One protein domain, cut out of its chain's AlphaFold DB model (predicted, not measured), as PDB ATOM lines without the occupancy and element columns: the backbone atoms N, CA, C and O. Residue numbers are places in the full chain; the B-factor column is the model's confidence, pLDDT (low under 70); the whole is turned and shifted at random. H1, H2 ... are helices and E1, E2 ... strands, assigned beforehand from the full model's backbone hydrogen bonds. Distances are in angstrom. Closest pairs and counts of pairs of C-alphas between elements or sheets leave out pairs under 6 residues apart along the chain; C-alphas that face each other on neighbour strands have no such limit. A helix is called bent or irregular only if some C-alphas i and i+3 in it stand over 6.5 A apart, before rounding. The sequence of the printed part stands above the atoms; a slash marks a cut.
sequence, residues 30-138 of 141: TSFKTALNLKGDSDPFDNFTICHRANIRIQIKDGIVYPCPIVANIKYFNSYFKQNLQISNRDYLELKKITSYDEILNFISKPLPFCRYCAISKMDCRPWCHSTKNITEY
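AT A GLANCE: This is residues 30 to 138 of the 141 residues of an uncharacterized protein of Campylobacter jejuni (UniProt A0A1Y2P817). This is an elongated domain, rich in loops: the short helices H1 and H4 pack together near its middle, the first residues of the longest helix, H2, pack on the small hairpin of E2 and E3, and H3 lies toward one end of the long axis. At the opposite end the short strands E1 and E4 pair side by side. The printed part has 109 residues, with four named helices and four named strands in the order E1 H1 E2 E3 H2 H3 H4 E4; E1 - E4 and E2 - E3 are two antiparallel sheets of two strands. The class is mixed, helices and strands, with under half of the residues, 44, in named elements. The whole is compact, with a radius of gyration of the C-alphas of 14.4 A, and the C-alphas span 43 by 27 by 27 A.

IN THESE COORDINATES: E2 is residues 59 to 61 and E3 residues 64 to 66. H2, residues 69 to 81, is 17.9 A long and irregular: C-alphas 72 and 75 are 7.9 A apart. H3 is residues 101 to 108, 10.9 A long. H1 is residues 44 to 49, 8.8 A, and H4 residues 113 to 117, 8.6 A; H4 is neither bent nor irregular, but only just, with C-alphas 113 and 116 6.2 A apart. E1, residues 30 to 32, begins at C-alpha 30 (192.046, 249.285, 243.458), and E4, residues 125 to 127, ends at C-alpha 127 (190.680, 251.324, 239.868). H2 begins at C-alpha 69 (211.502, 245.396, 244.819).

HOW THE PARTS SIT: E2 and E3 are a hairpin, antiparallel at 155 degrees, with N 59 and O 66 at 2.8 A and N 64 and O 61 at 2.9 A, within hydrogen-bond range. Residues 64 to 65 of E3 also pair, antiparallel, with residues 93 to 94. The closest C-alphas of E2 and H2 are those of Gln 59 and Pro 69, 6.0 A apart. H2 and H4 are close but not clearly touching, the closest C-alphas being Val 71 and Phe 114, 7.1 A. H4 touches H1, the closest C-alphas being Pro 44 and Cys 115, 4.6 A. H3 touches no helix and is only just apart from E3, at 8.5 A. E1 and E4 are antiparallel at 142 degrees, with N 31 and O 126 at 2.8 A, within hydrogen-bond range; both are apart from H2 and H3. In H1 and H3 every O i to N i+4 pair is within hydrogen-bond range; H2 has 6 of 9, and H4 0 of 1, with 2 of 2 O i to N i+3 pairs.

THE WHOLE: The two C-alphas farthest apart are those of Thr 99 and Pro 127, 43.9 A. The printed part has no cut. The links E1 to H1, 11 residues, and H2 to H3, 19 residues, are long. The mean pLDDT of the printed part is 95.2, and no printed residue is under 70.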
ATOM      1  N   THR A  30     191.087 248.234 243.810       87.31
ATOM      2  CA  THR A  30     192.046 249.285 243.458       87.31
ATOM      3  C   THR A  30     193.476 248.749 243.432       87.31
ATOM      4  O   THR A  30     193.785 247.681 243.968       87.31
ATOM      5  N   SER A  31     194.366 249.479 242.770       87.12
ATOM      6  CA  SER A  31     195.806 249.234 242.772       87.12
ATOM      7  C   SER A  31     196.558 250.557 242.878       87.12
ATOM      8  O   SER A  31     196.040 251.602 242.489       87.12
ATOM      9  N   PHE A  32     197.782 250.529 243.402       86.75
ATOM     10  CA  PHE A  32     198.632 251.714 243.453       86.75
ATOM     11  C   PHE A  32     199.478 251.818 242.183       86.75
ATOM     12  O   PHE A  32     200.149 250.867 241.768       86.75
ATOM     13  N   LYS A  33     199.511 253.009 241.596       89.19
ATOM     14  CA  LYS A  33     200.465 253.349 240.548       89.19
ATOM     15  C   LYS A  33     201.842 253.541 241.177       89.19
ATOM     16  O   LYS A  33     202.022 254.383 242.053       89.19
ATOM     17  N   THR A  34     202.841 252.794 240.711       85.75
ATOM     18  CA  THR A  34     204.236 253.135 241.037       85.75
ATOM     19  C   THR A  34     204.633 254.369 240.232       85.75
ATOM     20  O   THR A  34     204.394 254.420 239.031       85.75
ATOM     21  N   ALA A  35     205.228 255.358 240.894       93.06
ATOM     22  CA  ALA A  35     205.607 256.624 240.286       93.06
ATOM     23  C   ALA A  35     207.136 256.746 240.238       93.06
ATOM     24  O   ALA A  35     207.791 256.851 241.279       93.06
ATOM     25  N   LEU A  36     207.698 256.697 239.029       96.94
ATOM     26  CA  LEU A  36     209.124 256.883 238.761       96.94
ATOM     27  C   LEU A  36     209.393 258.258 238.142       96.94
ATOM     28  O   LEU A  36     208.756 258.643 237.160       96.94
ATOM     29  N   ASN A  37     210.377 258.963 238.687       97.25
ATOM     30  CA  ASN A  37     210.972 260.152 238.098       97.25
ATOM     31  C   ASN A  37     212.180 259.738 237.248       97.25
ATOM     32  O   ASN A  37     213.240 259.413 237.781       97.25
ATOM     33  N   LEU A  38     212.036 259.761 235.923       97.25
ATOM     34  CA  LEU A  38     213.091 259.312 235.010       97.25
ATOM     35  C   LEU A  38     214.342 260.205 235.029       97.25
ATOM     36  O   LEU A  38     215.423 259.724 234.688       97.25
ATOM     37  N   LYS A  39     214.222 261.473 235.448       96.81
ATOM     38  CA  LYS A  39     215.366 262.396 235.537       96.81
ATOM     39  C   LYS A  39     216.331 262.006 236.652       96.81
ATOM     40  O   LYS A  39     217.530 262.236 236.531       96.81
ATOM     41  N   GLY A  40     215.823 261.376 237.712       96.81
ATOM     42  CA  GLY A  40     216.638 260.978 238.853       96.81
ATOM     43  C   GLY A  40     217.164 262.158 239.668       96.81
ATOM     44  O   GLY A  40     218.221 262.034 240.277       96.81
ATOM     45  N   ASP A  41     216.471 263.292 239.637       96.69
ATOM     46  CA  ASP A  41     216.824 264.537 240.329       96.69
ATOM     47  C   ASP A  41     216.035 264.740 241.636       96.69
ATOM     48  O   ASP A  41     216.125 265.797 242.256       96.69
ATOM     49  N   SER A  42     215.274 263.735 242.086       96.50
ATOM     50  CA  SER A  42     214.593 263.782 243.383       96.50
ATOM     51  C   SER A  42     215.549 263.518 244.542       96.50
ATOM     52  O   SER A  42     216.496 262.740 244.414       96.50
ATOM     53  N   ASP A  43     215.240 264.088 245.706       97.12
ATOM     54  CA  ASP A  43     215.960 263.797 246.941       97.12
ATOM     55  C   ASP A  43     215.675 262.343 247.406       97.12
ATOM     56  O   ASP A  43     214.510 261.949 247.579       97.12
ATOM     57  N   PRO A  44     216.711 261.494 247.573       97.19
ATOM     58  CA  PRO A  44     216.555 260.130 248.075       97.19
ATOM     59  C   PRO A  44     215.960 260.033 249.483       97.19
ATOM     60  O   PRO A  44     215.205 259.096 249.752       97.19
ATOM     61  N   PHE A  45     216.322 260.953 250.378       97.25
ATOM     62  CA  PHE A  45     215.882 260.974 251.770       97.25
ATOM     63  C   PHE A  45     214.393 261.301 251.858       97.25
ATOM     64  O   PHE A  45     213.647 260.563 252.509       97.25
ATOM     65  N   ASP A  46     213.937 262.313 251.119       96.88
ATOM     66  CA  ASP A  46     212.514 262.667 251.058       96.88
ATOM     67  C   ASP A  46     211.679 261.484 250.569       96.88
ATOM     68  O   ASP A  46     210.702 261.097 251.206       96.88
ATOM     69  N   ASN A  47     212.100 260.837 249.479       96.88
ATOM     70  CA  ASN A  47     211.403 259.657 248.972       96.88
ATOM     71  C   ASN A  47     211.414 258.489 249.965       96.88
ATOM     72  O   ASN A  47     210.431 257.754 250.045       96.88
ATOM     73  N   PHE A  48     212.514 258.279 250.688       97.06
ATOM     74  CA  PHE A  48     212.641 257.173 251.635       97.06
ATOM     75  C   PHE A  48     211.733 257.347 252.855       97.06
ATOM     76  O   PHE A  48     211.038 256.399 253.223       97.06
ATOM     77  N   THR A  49     211.691 258.545 253.443       96.50
ATOM     78  CA  THR A  49     210.933 258.815 254.680       96.50
ATOM     79  C   THR A  49     209.425 258.617 254.530       96.50
ATOM     80  O   THR A  49     208.765 258.222 255.488       96.50
ATOM     81  N   ILE A  50     208.879 258.809 253.325       95.62
ATOM     82  CA  ILE A  50     207.452 258.600 253.025       95.62
ATOM     83  C   ILE A  50     207.160 257.252 252.338       95.62
ATOM     84  O   ILE A  50     206.031 256.979 251.920       95.62
ATOM     85  N   CYS A  51     208.165 256.388 252.169       95.50
ATOM     86  CA  CYS A  51     208.023 255.150 251.412       95.50
ATOM     87  C   CYS A  51     207.335 254.042 252.220       95.50
ATOM     88  O   CYS A  51     207.936 253.420 253.091       95.50
ATOM     89  N   HIS A  52     206.127 253.653 251.805       92.56
ATOM     90  CA  HIS A  52     205.393 252.503 252.364       92.56
ATOM     91  C   HIS A  52     206.080 251.132 252.164       92.56
ATOM     92  O   HIS A  52     205.544 250.113 252.592       92.56
ATOM     93  N   ARG A  53     207.218 251.062 251.459       92.56
ATOM     94  CA  ARG A  53     207.979 249.818 251.214       92.56
ATOM     95  C   ARG A  53     209.286 249.754 251.997       92.56
ATOM     96  O   ARG A  53     209.882 248.676 252.043       92.56
ATOM     97  N   ALA A  54     209.735 250.879 252.559       93.38
ATOM     98  CA  ALA A  54     210.981 250.949 253.311       93.38
ATOM     99  C   ALA A  54     210.957 249.935 254.463       93.38
ATOM    100  O   ALA A  54     209.923 249.726 255.093       93.38
ATOM    101  N   ASN A  55     212.090 249.275 254.705       91.06
ATOM    102  CA  ASN A  55     212.311 248.313 255.793       91.06
ATOM    103  C   ASN A  55     211.487 247.007 255.751       91.06
ATOM    104  O   ASN A  55     211.801 246.090 256.501       91.06
ATOM    105  N   ILE A  56     210.465 246.886 254.892       90.06
ATOM    106  CA  ILE A  56     209.505 245.764 254.952       90.06
ATOM    107  C   ILE A  56     209.384 244.937 253.663       90.06
ATOM    108  O   ILE A  56     208.858 243.825 253.699       90.06
ATOM    109  N   ARG A  57     209.840 245.441 252.507       91.62
ATOM    110  CA  ARG A  57     209.728 244.744 251.204       91.62
ATOM    111  C   ARG A  57     211.089 244.347 250.625       91.62
ATOM    112  O   ARG A  57     211.366 244.581 249.450       91.62
ATOM    113  N   ILE A  58     211.925 243.723 251.445       94.12
ATOM    114  CA  ILE A  58     213.243 243.217 251.039       94.12
ATOM    115  C   ILE A  58     213.068 242.094 250.004       94.12
ATOM    116  O   ILE A  58     212.109 241.322 250.059       94.12
ATOM    117  N   GLN A  59     213.971 242.020 249.032       96.12
ATOM    118  CA  GLN A  59     214.030 240.973 248.015       96.12
ATOM    119  C   GLN A  59     215.402 240.311 248.044       96.12
ATOM    120  O   GLN A  59     216.420 240.993 248.126       96.12
ATOM    121  N   ILE A  60     215.431 238.989 247.909       95.75
ATOM    122  CA  ILE A  60     216.664 238.229 247.716       95.75
ATOM    123  C   ILE A  60     216.592 237.593 246.335       95.75
ATOM    124  O   ILE A  60     215.629 236.890 246.025       95.75
ATOM    125  N   LYS A  61     217.582 237.869 245.489       95.56
ATOM    126  CA  LYS A  61     217.632 237.375 244.112       95.56
ATOM    127  C   LYS A  61     219.074 237.171 243.686       95.56
ATOM    128  O   LYS A  61     219.883 238.075 243.849       95.56
ATOM    129  N   ASP A  62     219.379 235.998 243.140       95.50
ATOM    130  CA  ASP A  62     220.693 235.672 242.569       95.50
ATOM    131  C   ASP A  62     221.870 235.946 243.538       95.50
ATOM    132  O   ASP A  62     222.930 236.422 243.144       95.50
ATOM    133  N   GLY A  63     221.673 235.681 244.838       96.69
ATOM    134  CA  GLY A  63     222.680 235.935 245.877       96.69
ATOM    135  C   GLY A  63     222.846 237.410 246.266       96.69
ATOM    136  O   GLY A  63     223.802 237.749 246.960       96.69
ATOM    137  N   ILE A  64     221.928 238.280 245.846       97.44
ATOM    138  CA  ILE A  64     221.898 239.706 246.168       97.44
ATOM    139  C   ILE A  64     220.680 240.021 247.038       97.44
ATOM    140  O   ILE A  64     219.568 239.573 246.753       97.44
ATOM    141  N   VAL A  65     220.889 240.816 248.086       97.12
ATOM    142  CA  VAL A  65     219.841 241.385 248.935       97.12
ATOM    143  C   VAL A  65     219.555 242.808 248.463       97.12
ATOM    144  O   VAL A  65     220.397 243.699 248.573       97.12
ATOM    145  N   TYR A  66     218.350 243.027 247.952       97.31
ATOM    146  CA  TYR A  66     217.834 244.341 247.588       97.31
ATOM    147  C   TYR A  66     216.826 244.796 248.646       97.31
ATOM    148  O   TYR A  66     215.896 244.053 248.958       97.31
ATOM    149  N   PRO A  67     216.905 246.029 249.159       95.12
ATOM    150  CA  PRO A  67     215.975 246.505 250.181       95.12
ATOM    151  C   PRO A  67     214.629 246.942 249.578       95.12
ATOM    152  O   PRO A  67     213.686 247.243 250.303       95.12
ATOM    153  N   CYS A  68     214.530 246.989 248.244       95.81
ATOM    154  CA  CYS A  68     213.361 247.454 247.512       95.81
ATOM    155  C   CYS A  68     213.103 246.589 246.262       95.81
ATOM    156  O   CYS A  68     214.034 246.326 245.491       95.81
ATOM    157  N   PRO A  69     211.839 246.213 245.981       95.31
ATOM    158  CA  PRO A  69     211.502 245.396 244.819       95.31
ATOM    159  C   PRO A  69     211.633 246.140 243.488       95.31
ATOM    160  O   PRO A  69     211.802 245.488 242.458       95.31
ATOM    161  N   ILE A  70     211.584 247.482 243.493       95.75
ATOM    162  CA  ILE A  70     211.835 248.286 242.287       95.75
ATOM    163  C   ILE A  70     213.288 248.094 241.857       95.75
ATOM    164  O   ILE A  70     213.535 247.735 240.711       95.75
ATOM    165  N   VAL A  71     214.238 248.256 242.783       96.31
ATOM    166  CA  VAL A  71     215.674 248.098 242.507       96.31
ATOM    167  C   VAL A  71     215.959 246.689 241.987       96.31
ATOM    168  O   VAL A  71     216.553 246.532 240.926       96.31
ATOM    169  N   ALA A  72     215.440 245.654 242.656       97.00
ATOM    170  CA  ALA A  72     215.648 244.258 242.255       97.00
ATOM    171  C   ALA A  72     215.182 243.935 240.815       97.00
ATOM    172  O   ALA A  72     215.638 242.960 240.206       97.00
ATOM    173  N   ASN A  73     214.253 244.729 240.268       96.69
ATOM    174  CA  ASN A  73     213.570 244.437 239.008       96.69
ATOM    175  C   ASN A  73     213.645 245.562 237.962       96.69
ATOM    176  O   ASN A  73     213.117 245.386 236.863       96.69
ATOM    177  N   ILE A  74     214.341 246.675 238.226       97.38
ATOM    178  CA  ILE A  74     214.366 247.826 237.304       97.38
ATOM    179  C   ILE A  74     214.933 247.474 235.924       97.38
ATOM    180  O   ILE A  74     214.567 248.088 234.926       97.38
ATOM    181  N   LYS A  75     215.766 246.428 235.835       97.12
ATOM    182  CA  LYS A  75     216.303 245.929 234.561       97.12
ATOM    183  C   LYS A  75     215.212 245.606 233.536       97.12
ATOM    184  O   LYS A  75     215.411 245.849 232.348       97.12
ATOM    185  N   TYR A  76     214.057 245.102 233.978       97.19
ATOM    186  CA  TYR A  76     212.942 244.786 233.083       97.19
ATOM    187  C   TYR A  76     212.265 246.058 232.567       97.19
ATOM    188  O   TYR A  76     211.993 246.159 231.374       97.19
ATOM    189  N   PHE A  77     212.073 247.051 233.443       97.50
ATOM    190  CA  PHE A  77     211.559 248.367 233.063       97.50
ATOM    191  C   PHE A  77     212.482 249.049 232.046       97.50
ATOM    192  O   PHE A  77     212.033 249.433 230.967       97.50
ATOM    193  N   ASN A  78     213.784 249.112 232.346       98.25
ATOM    194  CA  ASN A  78     214.801 249.674 231.457       98.25
ATOM    195  C   ASN A  78     214.806 248.980 230.084       98.25
ATOM    196  O   ASN A  78     214.760 249.646 229.053       98.25
ATOM    197  N   SER A  79     214.802 247.643 230.061       98.31
ATOM    198  CA  SER A  79     214.830 246.857 228.820       98.31
ATOM    199  C   SER A  79     213.593 247.076 227.942       98.31
ATOM    200  O   SER A  79     213.722 247.252 226.721       98.31
ATOM    201  N   TYR A  80     212.407 247.089 228.561       98.06
ATOM    202  CA  TYR A  80     211.132 247.226 227.862       98.06
ATOM    203  C   TYR A  80     210.922 248.651 227.331       98.06
ATOM    204  O   TYR A  80     210.659 248.829 226.145       98.06
ATOM    205  N   PHE A  81     211.114 249.668 228.177       97.62
ATOM    206  CA  PHE A  81     210.857 251.075 227.839       97.62
ATOM    207  C   PHE A  81     212.067 251.829 227.274       97.62
ATOM    208  O   PHE A  81     211.999 253.045 227.091       97.62
ATOM    209  N   LYS A  82     213.181 251.126 227.024       97.81
ATOM    210  CA  LYS A  82     214.454 251.707 226.559       97.81
ATOM    211  C   LYS A  82     214.939 252.849 227.459       97.81
ATOM    212  O   LYS A  82     215.430 253.867 226.985       97.81
ATOM    213  N   GLN A  83     214.776 252.658 228.765       97.44
ATOM    214  CA  GLN A  83     215.232 253.581 229.803       97.44
ATOM    215  C   GLN A  83     216.542 253.097 230.421       97.44
ATOM    216  O   GLN A  83     216.965 251.961 230.210       97.44
ATOM    217  N   ASN A  84     217.180 253.968 231.203       97.06
ATOM    218  CA  ASN A  84     218.493 253.698 231.776       97.06
ATOM    219  C   ASN A  84     218.593 254.145 233.244       97.06
ATOM    220  O   ASN A  84     219.515 254.865 233.626       97.06
ATOM    221  N   LEU A  85     217.645 253.728 234.085       97.94
ATOM    222  CA  LEU A  85     217.683 254.009 235.523       97.94
ATOM    223  C   LEU A  85     218.794 253.173 236.168       97.94
ATOM    224  O   LEU A  85     218.726 251.942 236.164       97.94
ATOM    225  N   GLN A  86     219.829 253.846 236.673       96.88
ATOM    226  CA  GLN A  86     221.069 253.202 237.116       96.88
ATOM    227  C   GLN A  86     220.991 252.676 238.548       96.88
ATOM    228  O   GLN A  86     220.620 253.410 239.464       96.88
ATOM    229  N   ILE A  87     221.447 251.438 238.732       97.19
ATOM    230  CA  ILE A  87     221.742 250.838 240.035       97.19
ATOM    231  C   ILE A  87     223.247 250.956 240.283       97.19
ATOM    232  O   ILE A  87     224.053 250.658 239.404       97.19
ATOM    233  N   SER A  88     223.620 251.362 241.488       96.06
ATOM    234  CA  SER A  88     224.988 251.379 241.998       96.06
ATOM    235  C   SER A  88     225.238 250.219 242.965       96.06
ATOM    236  O   SER A  88     224.313 249.602 243.490       96.06
ATOM    237  N   ASN A  89     226.505 249.964 243.287       96.19
ATOM    238  CA  ASN A  89     226.902 248.994 244.314       96.19
ATOM    239  C   ASN A  89     226.468 249.370 245.746       96.19
ATOM    240  O   ASN A  89     226.686 248.590 246.665       96.19
ATOM    241  N   ARG A  90     225.880 250.556 245.948       97.00
ATOM    242  CA  ARG A  90     225.311 251.006 247.227       97.00
ATOM    243  C   ARG A  90     223.807 250.745 247.333       97.00
ATOM    244  O   ARG A  90     223.214 251.052 248.359       97.00
ATOM    245  N   ASP A  91     223.187 250.209 246.284       97.69
ATOM    246  CA  ASP A  91     221.747 249.929 246.234       97.69
ATOM    247  C   ASP A  91     221.400 248.479 246.625       97.69
ATOM    248  O   ASP A  91     220.228 248.094 246.620       97.69
ATOM    249  N   TYR A  92     222.404 247.656 246.952       97.50
ATOM    250  CA  TYR A  92     222.231 246.257 247.341       97.50
ATOM    251  C   TYR A  92     223.378 245.740 248.220       97.50
ATOM    252  O   TYR A  92     224.450 246.339 248.270       97.50
ATOM    253  N   LEU A  93     223.167 244.581 248.850       97.75
ATOM    254  CA  LEU A  93     224.216 243.793 249.507       97.75
ATOM    255  C   LEU A  93     224.420 242.465 248.777       97.75
ATOM    256  O   LEU A  93     223.467 241.848 248.306       97.75
ATOM    257  N   GLU A  94     225.655 241.982 248.710       97.88
ATOM    258  CA  GLU A  94     225.926 240.608 248.281       97.88
ATOM    259  C   GLU A  94     225.758 239.670 249.475       97.88
ATOM    260  O   GLU A  94     226.501 239.785 250.446       97.88
ATOM    261  N   LEU A  95     224.841 238.705 249.390       96.94
ATOM    262  CA  LEU A  95     224.484 237.815 250.500       96.94
ATOM    263  C   LEU A  95     225.704 237.101 251.102       96.94
ATOM    264  O   LEU A  95     225.821 236.991 252.314       96.94
ATOM    265  N   LYS A  96     226.653 236.682 250.257       97.25
ATOM    266  CA  LYS A  96     227.899 236.014 250.674       97.25
ATOM    267  C   LYS A  96     228.872 236.902 251.463       97.25
ATOM    268  O   LYS A  96     229.816 236.379 252.042       97.25
ATOM    269  N   LYS A  97     228.718 238.228 251.392       97.31
ATOM    270  CA  LYS A  97     229.589 239.205 252.064       97.31
ATOM    271  C   LYS A  97     229.016 239.671 253.401       97.31
ATOM    272  O   LYS A  97     229.744 240.305 254.153       97.31
ATOM    273  N   ILE A  98     227.748 239.364 253.675       97.19
ATOM    274  CA  ILE A  98     227.064 239.781 254.897       97.19
ATOM    275  C   ILE A  98     227.616 238.977 256.070       97.19
ATOM    276  O   ILE A  98     227.678 237.747 256.020       97.19
ATOM    277  N   THR A  99     228.000 239.683 257.128       96.88
ATOM    278  CA  THR A  99     228.653 239.089 258.305       96.88
ATOM    279  C   THR A  99     227.751 239.038 259.533       96.88
ATOM    280  O   THR A  99     228.002 238.254 260.448       96.88
ATOM    281  N   SER A 100     226.686 239.841 259.559       97.19
ATOM    282  CA  SER A 100     225.740 239.885 260.670       97.19
ATOM    283  C   SER A 100     224.345 240.329 260.232       97.19
ATOM    284  O   SER A 100     224.147 240.936 259.181       97.19
ATOM    285  N   TYR A 101     223.355 240.045 261.077       94.56
ATOM    286  CA  TYR A 101     221.996 240.546 260.887       94.56
ATOM    287  C   TYR A 101     221.915 242.078 261.024       94.56
ATOM    288  O   TYR A 101     221.180 242.724 260.279       94.56
ATOM    289  N   ASP A 102     222.727 242.670 261.904       97.06
ATOM    290  CA  ASP A 102     222.780 244.124 262.107       97.06
ATOM    291  C   ASP A 102     223.246 244.871 260.854       97.06
ATOM    292  O   ASP A 102     222.783 245.980 260.585       97.06
ATOM    293  N   GLU A 103     224.114 244.257 260.045       96.31
ATOM    294  CA  GLU A 103     224.518 244.795 258.744       96.31
ATOM    295  C   GLU A 103     223.303 244.981 257.821       96.31
ATOM    296  O   GLU A 103     223.147 246.035 257.201       96.31
ATOM    297  N   ILE A 104     222.392 243.999 257.801       94.94
ATOM    298  CA  ILE A 104     221.147 244.067 257.028       94.94
ATOM    299  C   ILE A 104     220.256 245.175 257.585       94.94
ATOM    300  O   ILE A 104     219.816 246.033 256.821       94.94
ATOM    301  N   LEU A 105     220.017 245.198 258.900       95.19
ATOM    302  CA  LEU A 105     219.157 246.201 259.538       95.19
ATOM    303  C   LEU A 105     219.650 247.637 259.297       95.19
ATOM    304  O   LEU A 105     218.874 248.525 258.933       95.19
ATOM    305  N   ASN A 106     220.953 247.867 259.452       95.31
ATOM    306  CA  ASN A 106     221.581 249.167 259.228       95.31
ATOM    307  C   ASN A 106     221.548 249.589 257.750       95.31
ATOM    308  O   ASN A 106     221.509 250.782 257.446       95.31
ATOM    309  N   PHE A 107     221.583 248.628 256.828       95.75
ATOM    310  CA  PHE A 107     221.499 248.899 255.397       95.75
ATOM    311  C   PHE A 107     220.070 249.231 254.951       95.75
ATOM    312  O   PHE A 107     219.860 250.235 254.274       95.75
ATOM    313  N   ILE A 108     219.076 248.426 255.350       94.56
ATOM    314  CA  ILE A 108     217.682 248.619 254.915       94.56
ATOM    315  C   ILE A 108     217.051 249.893 255.492       94.56
ATOM    316  O   ILE A 108     216.154 250.444 254.864       94.56
ATOM    317  N   SER A 109     217.542 250.367 256.647       94.94
ATOM    318  CA  SER A 109     217.047 251.548 257.374       94.94
ATOM    319  C   SER A 109     217.496 252.895 256.799       94.94
ATOM    320  O   SER A 109     217.228 253.937 257.401       94.94
ATOM    321  N   LYS A 110     218.157 252.905 255.636       95.25
ATOM    322  CA  LYS A 110     218.702 254.110 255.002       95.25
ATOM    323  C   LYS A 110     218.177 254.293 253.577       95.25
ATOM    324  O   LYS A 110     217.921 253.305 252.885       95.25
ATOM    325  N   PRO A 111     218.070 255.548 253.099       96.44
ATOM    326  CA  PRO A 111     217.794 255.807 251.695       96.44
ATOM    327  C   PRO A 111     218.895 255.221 250.814       96.44
ATOM    328  O   PRO A 111     220.082 255.264 251.145       96.44
ATOM    329  N   LEU A 112     218.491 254.732 249.647       96.62
ATOM    330  CA  LEU A 112     219.415 254.278 248.624       96.62
ATOM    331  C   LEU A 112     219.657 255.362 247.574       96.62
ATOM    332  O   LEU A 112     218.731 256.118 247.269       96.62
ATOM    333  N   PRO A 113     220.824 255.389 246.907       97.88
ATOM    334  CA  PRO A 113     221.026 256.236 245.732       97.88
ATOM    335  C   PRO A 113     219.941 256.090 244.659       97.88
ATOM    336  O   PRO A 113     219.620 257.072 243.988       97.88
ATOM    337  N   PHE A 114     219.367 254.897 244.485       98.06
ATOM    338  CA  PHE A 114     218.286 254.640 243.534       98.06
ATOM    339  C   PHE A 114     216.987 255.384 243.881       98.06
ATOM    340  O   PHE A 114     216.202 255.685 242.982       98.06
ATOM    341  N   CYS A 115     216.756 255.740 245.151       97.75
ATOM    342  CA  CYS A 115     215.550 256.457 245.578       97.75
ATOM    343  C   CYS A 115     215.366 257.806 244.859       97.75
ATOM    344  O   CYS A 115     214.238 258.283 244.789       97.75
ATOM    345  N   ARG A 116     216.416 258.371 244.239       97.75
ATOM    346  CA  ARG A 116     216.320 259.561 243.373       97.75
ATOM    347  C   ARG A 116     215.394 259.392 242.163       97.75
ATOM    348  O   ARG A 116     214.900 260.376 241.625       97.75
ATOM    349  N   TYR A 117     215.171 258.151 241.721       98.06
ATOM    350  CA  TYR A 117     214.249 257.824 240.629       98.06
ATOM    351  C   TYR A 117     212.819 257.568 241.110       98.06
ATOM    352  O   TYR A 117     211.939 257.303 240.294       98.06
ATOM    353  N   CYS A 118     212.559 257.601 242.417       96.94
ATOM    354  CA  CYS A 118     211.211 257.469 242.949       96.94
ATOM    355  C   CYS A 118     210.508 258.830 242.975       96.94
ATOM    356  O   CYS A 118     211.138 259.876 243.115       96.94
ATOM    357  N   ALA A 119     209.184 258.798 242.880       96.50
ATOM    358  CA  ALA A 119     208.316 259.943 243.113       96.50
ATOM    359  C   ALA A 119     207.178 259.523 244.054       96.50
ATOM    360  O   ALA A 119     206.013 259.494 243.663       96.50
ATOM    361  N   ILE A 120     207.518 259.126 245.287       95.06
ATOM    362  CA  ILE A 120     206.557 258.497 246.213       95.06
ATOM    363  C   ILE A 120     205.361 259.414 246.504       95.06
ATOM    364  O   ILE A 120     204.225 258.951 246.511       95.06
ATOM    365  N   SER A 121     205.592 260.722 246.637       94.38
ATOM    366  CA  SER A 121     204.540 261.733 246.848       94.38
ATOM    367  C   SER A 121     203.574 261.899 245.668       94.38
ATOM    368  O   SER A 121     202.566 262.592 245.787       94.38
ATOM    369  N   LYS A 122     203.881 261.292 244.517       94.62
ATOM    370  CA  LYS A 122     203.062 261.304 243.299       94.62
ATOM    371  C   LYS A 122     202.406 259.952 243.016       94.62
ATOM    372  O   LYS A 122     201.777 259.799 241.970       94.62
ATOM    373  N   MET A 123     202.578 258.967 243.898       91.56
ATOM    374  CA  MET A 123     201.840 257.710 243.807       91.56
ATOM    375  C   MET A 123     200.354 257.962 244.064       91.56
ATOM    376  O   MET A 123     199.995 258.717 244.964       91.56
ATOM    377  N   ASP A 124     199.498 257.299 243.295       90.75
ATOM    378  CA  ASP A 124     198.050 257.358 243.452       90.75
ATOM    379  C   ASP A 124     197.432 255.954 243.448       90.75
ATOM    380  O   ASP A 124     197.989 255.000 242.897       90.75
ATOM    381  N   CYS A 125     196.276 255.820 244.095       89.50
ATOM    382  CA  CYS A 125     195.441 254.626 244.016       89.50
ATOM    383  C   CYS A 125     194.433 254.808 242.884       89.50
ATOM    384  O   CYS A 125     193.777 255.844 242.788       89.50
ATOM    385  N   ARG A 126     194.306 253.796 242.030       89.00
ATOM    386  CA  ARG A 126     193.416 253.797 240.867       89.00
ATOM    387  C   ARG A 126     192.556 252.540 240.856       89.00
ATOM    388  O   ARG A 126     192.971 251.535 241.443       89.00
ATOM    389  N   PRO A 127     191.411 252.548 240.160       89.88
ATOM    390  CA  PRO A 127     190.680 251.324 239.868       89.88
ATOM    391  C   PRO A 127     191.607 250.311 239.193       89.88
ATOM    392  O   PRO A 127     192.438 250.661 238.347       89.88
ATOM    393  N   TRP A 128     191.502 249.052 239.599       87.50
ATOM    394  CA  TRP A 128     192.284 247.985 239.000       87.50
ATOM    395  C   TRP A 128     191.870 247.822 237.538       87.50
ATOM    396  O   TRP A 128     190.690 247.731 237.206       87.50
ATOM    397  N   CYS A 129     192.859 247.768 236.657       88.06
ATOM    398  CA  CYS A 129     192.658 247.525 235.240       88.06
ATOM    399  C   CYS A 129     193.832 246.726 234.679       88.06
ATOM    400  O   CYS A 129     194.907 246.636 235.280       88.06
ATOM    401  N   HIS A 130     193.625 246.136 233.505       91.25
ATOM    402  CA  HIS A 130     194.714 245.521 232.765       91.25
ATOM    403  C   HIS A 130     195.681 246.600 232.272       91.25
ATOM    404  O   HIS A 130     195.264 247.586 231.670       91.25
ATOM    405  N   SER A 131     196.976 246.380 232.499       90.50
ATOM    406  CA  SER A 131     198.025 247.259 231.987       90.50
ATOM    407  C   SER A 131     197.990 247.303 230.459       90.50
ATOM    408  O   SER A 131     197.986 246.266 229.788       90.50
ATOM    409  N   THR A 132     198.034 248.516 229.913       94.25
ATOM    410  CA  THR A 132     198.263 248.784 228.485       94.25
ATOM    411  C   THR A 132     199.753 248.754 228.135       94.25
ATOM    412  O   THR A 132     200.128 248.891 226.972       94.25
ATOM    413  N   LYS A 133     200.611 248.561 229.149       92.62
ATOM    414  CA  LYS A 133     202.073 248.630 229.083       92.62
ATOM    415  C   LYS A 133     202.572 249.980 228.566       92.62
ATOM    416  O   LYS A 133     203.628 250.052 227.938       92.62
ATOM    417  N   ASN A 134     201.821 251.049 228.822       94.44
ATOM    418  CA  ASN A 134     202.244 252.411 228.535       94.44
ATOM    419  C   ASN A 134     203.190 252.906 229.641       94.44
ATOM    420  O   ASN A 134     202.934 252.688 230.822       94.44
ATOM    421  N   ILE A 135     204.274 253.603 229.282       95.12
ATOM    422  CA  ILE A 135     205.263 254.086 230.259       95.12
ATOM    423  C   ILE A 135     204.645 255.018 231.315       95.12
ATOM    424  O   ILE A 135     205.054 254.997 232.474       95.12
ATOM    425  N   THR A 136     203.599 255.761 230.945       93.00
ATOM    426  CA  THR A 136     202.874 256.680 231.836       93.00
ATOM    427  C   THR A 136     202.128 255.968 232.970       93.00
ATOM    428  O   THR A 136     201.753 256.609 233.954       93.00
ATOM    429  N   GLU A 137     201.961 254.643 232.896       92.31
ATOM    430  CA  GLU A 137     201.485 253.815 234.014       92.31
ATOM    431  C   GLU A 137     202.533 253.690 235.130       92.31
ATOM    432  O   GLU A 137     202.191 253.334 236.252       92.31
ATOM    433  N   TYR A 138     203.798 254.011 234.853       93.56
ATOM    434  CA  TYR A 138     204.922 253.799 235.769       93.56
ATOM    435  C   TYR A 138     205.691 255.083 236.096       93.56
ATOM    436  O   TYR A 138     206.507 255.084 237.016       93.56
TER     437      TYR A 138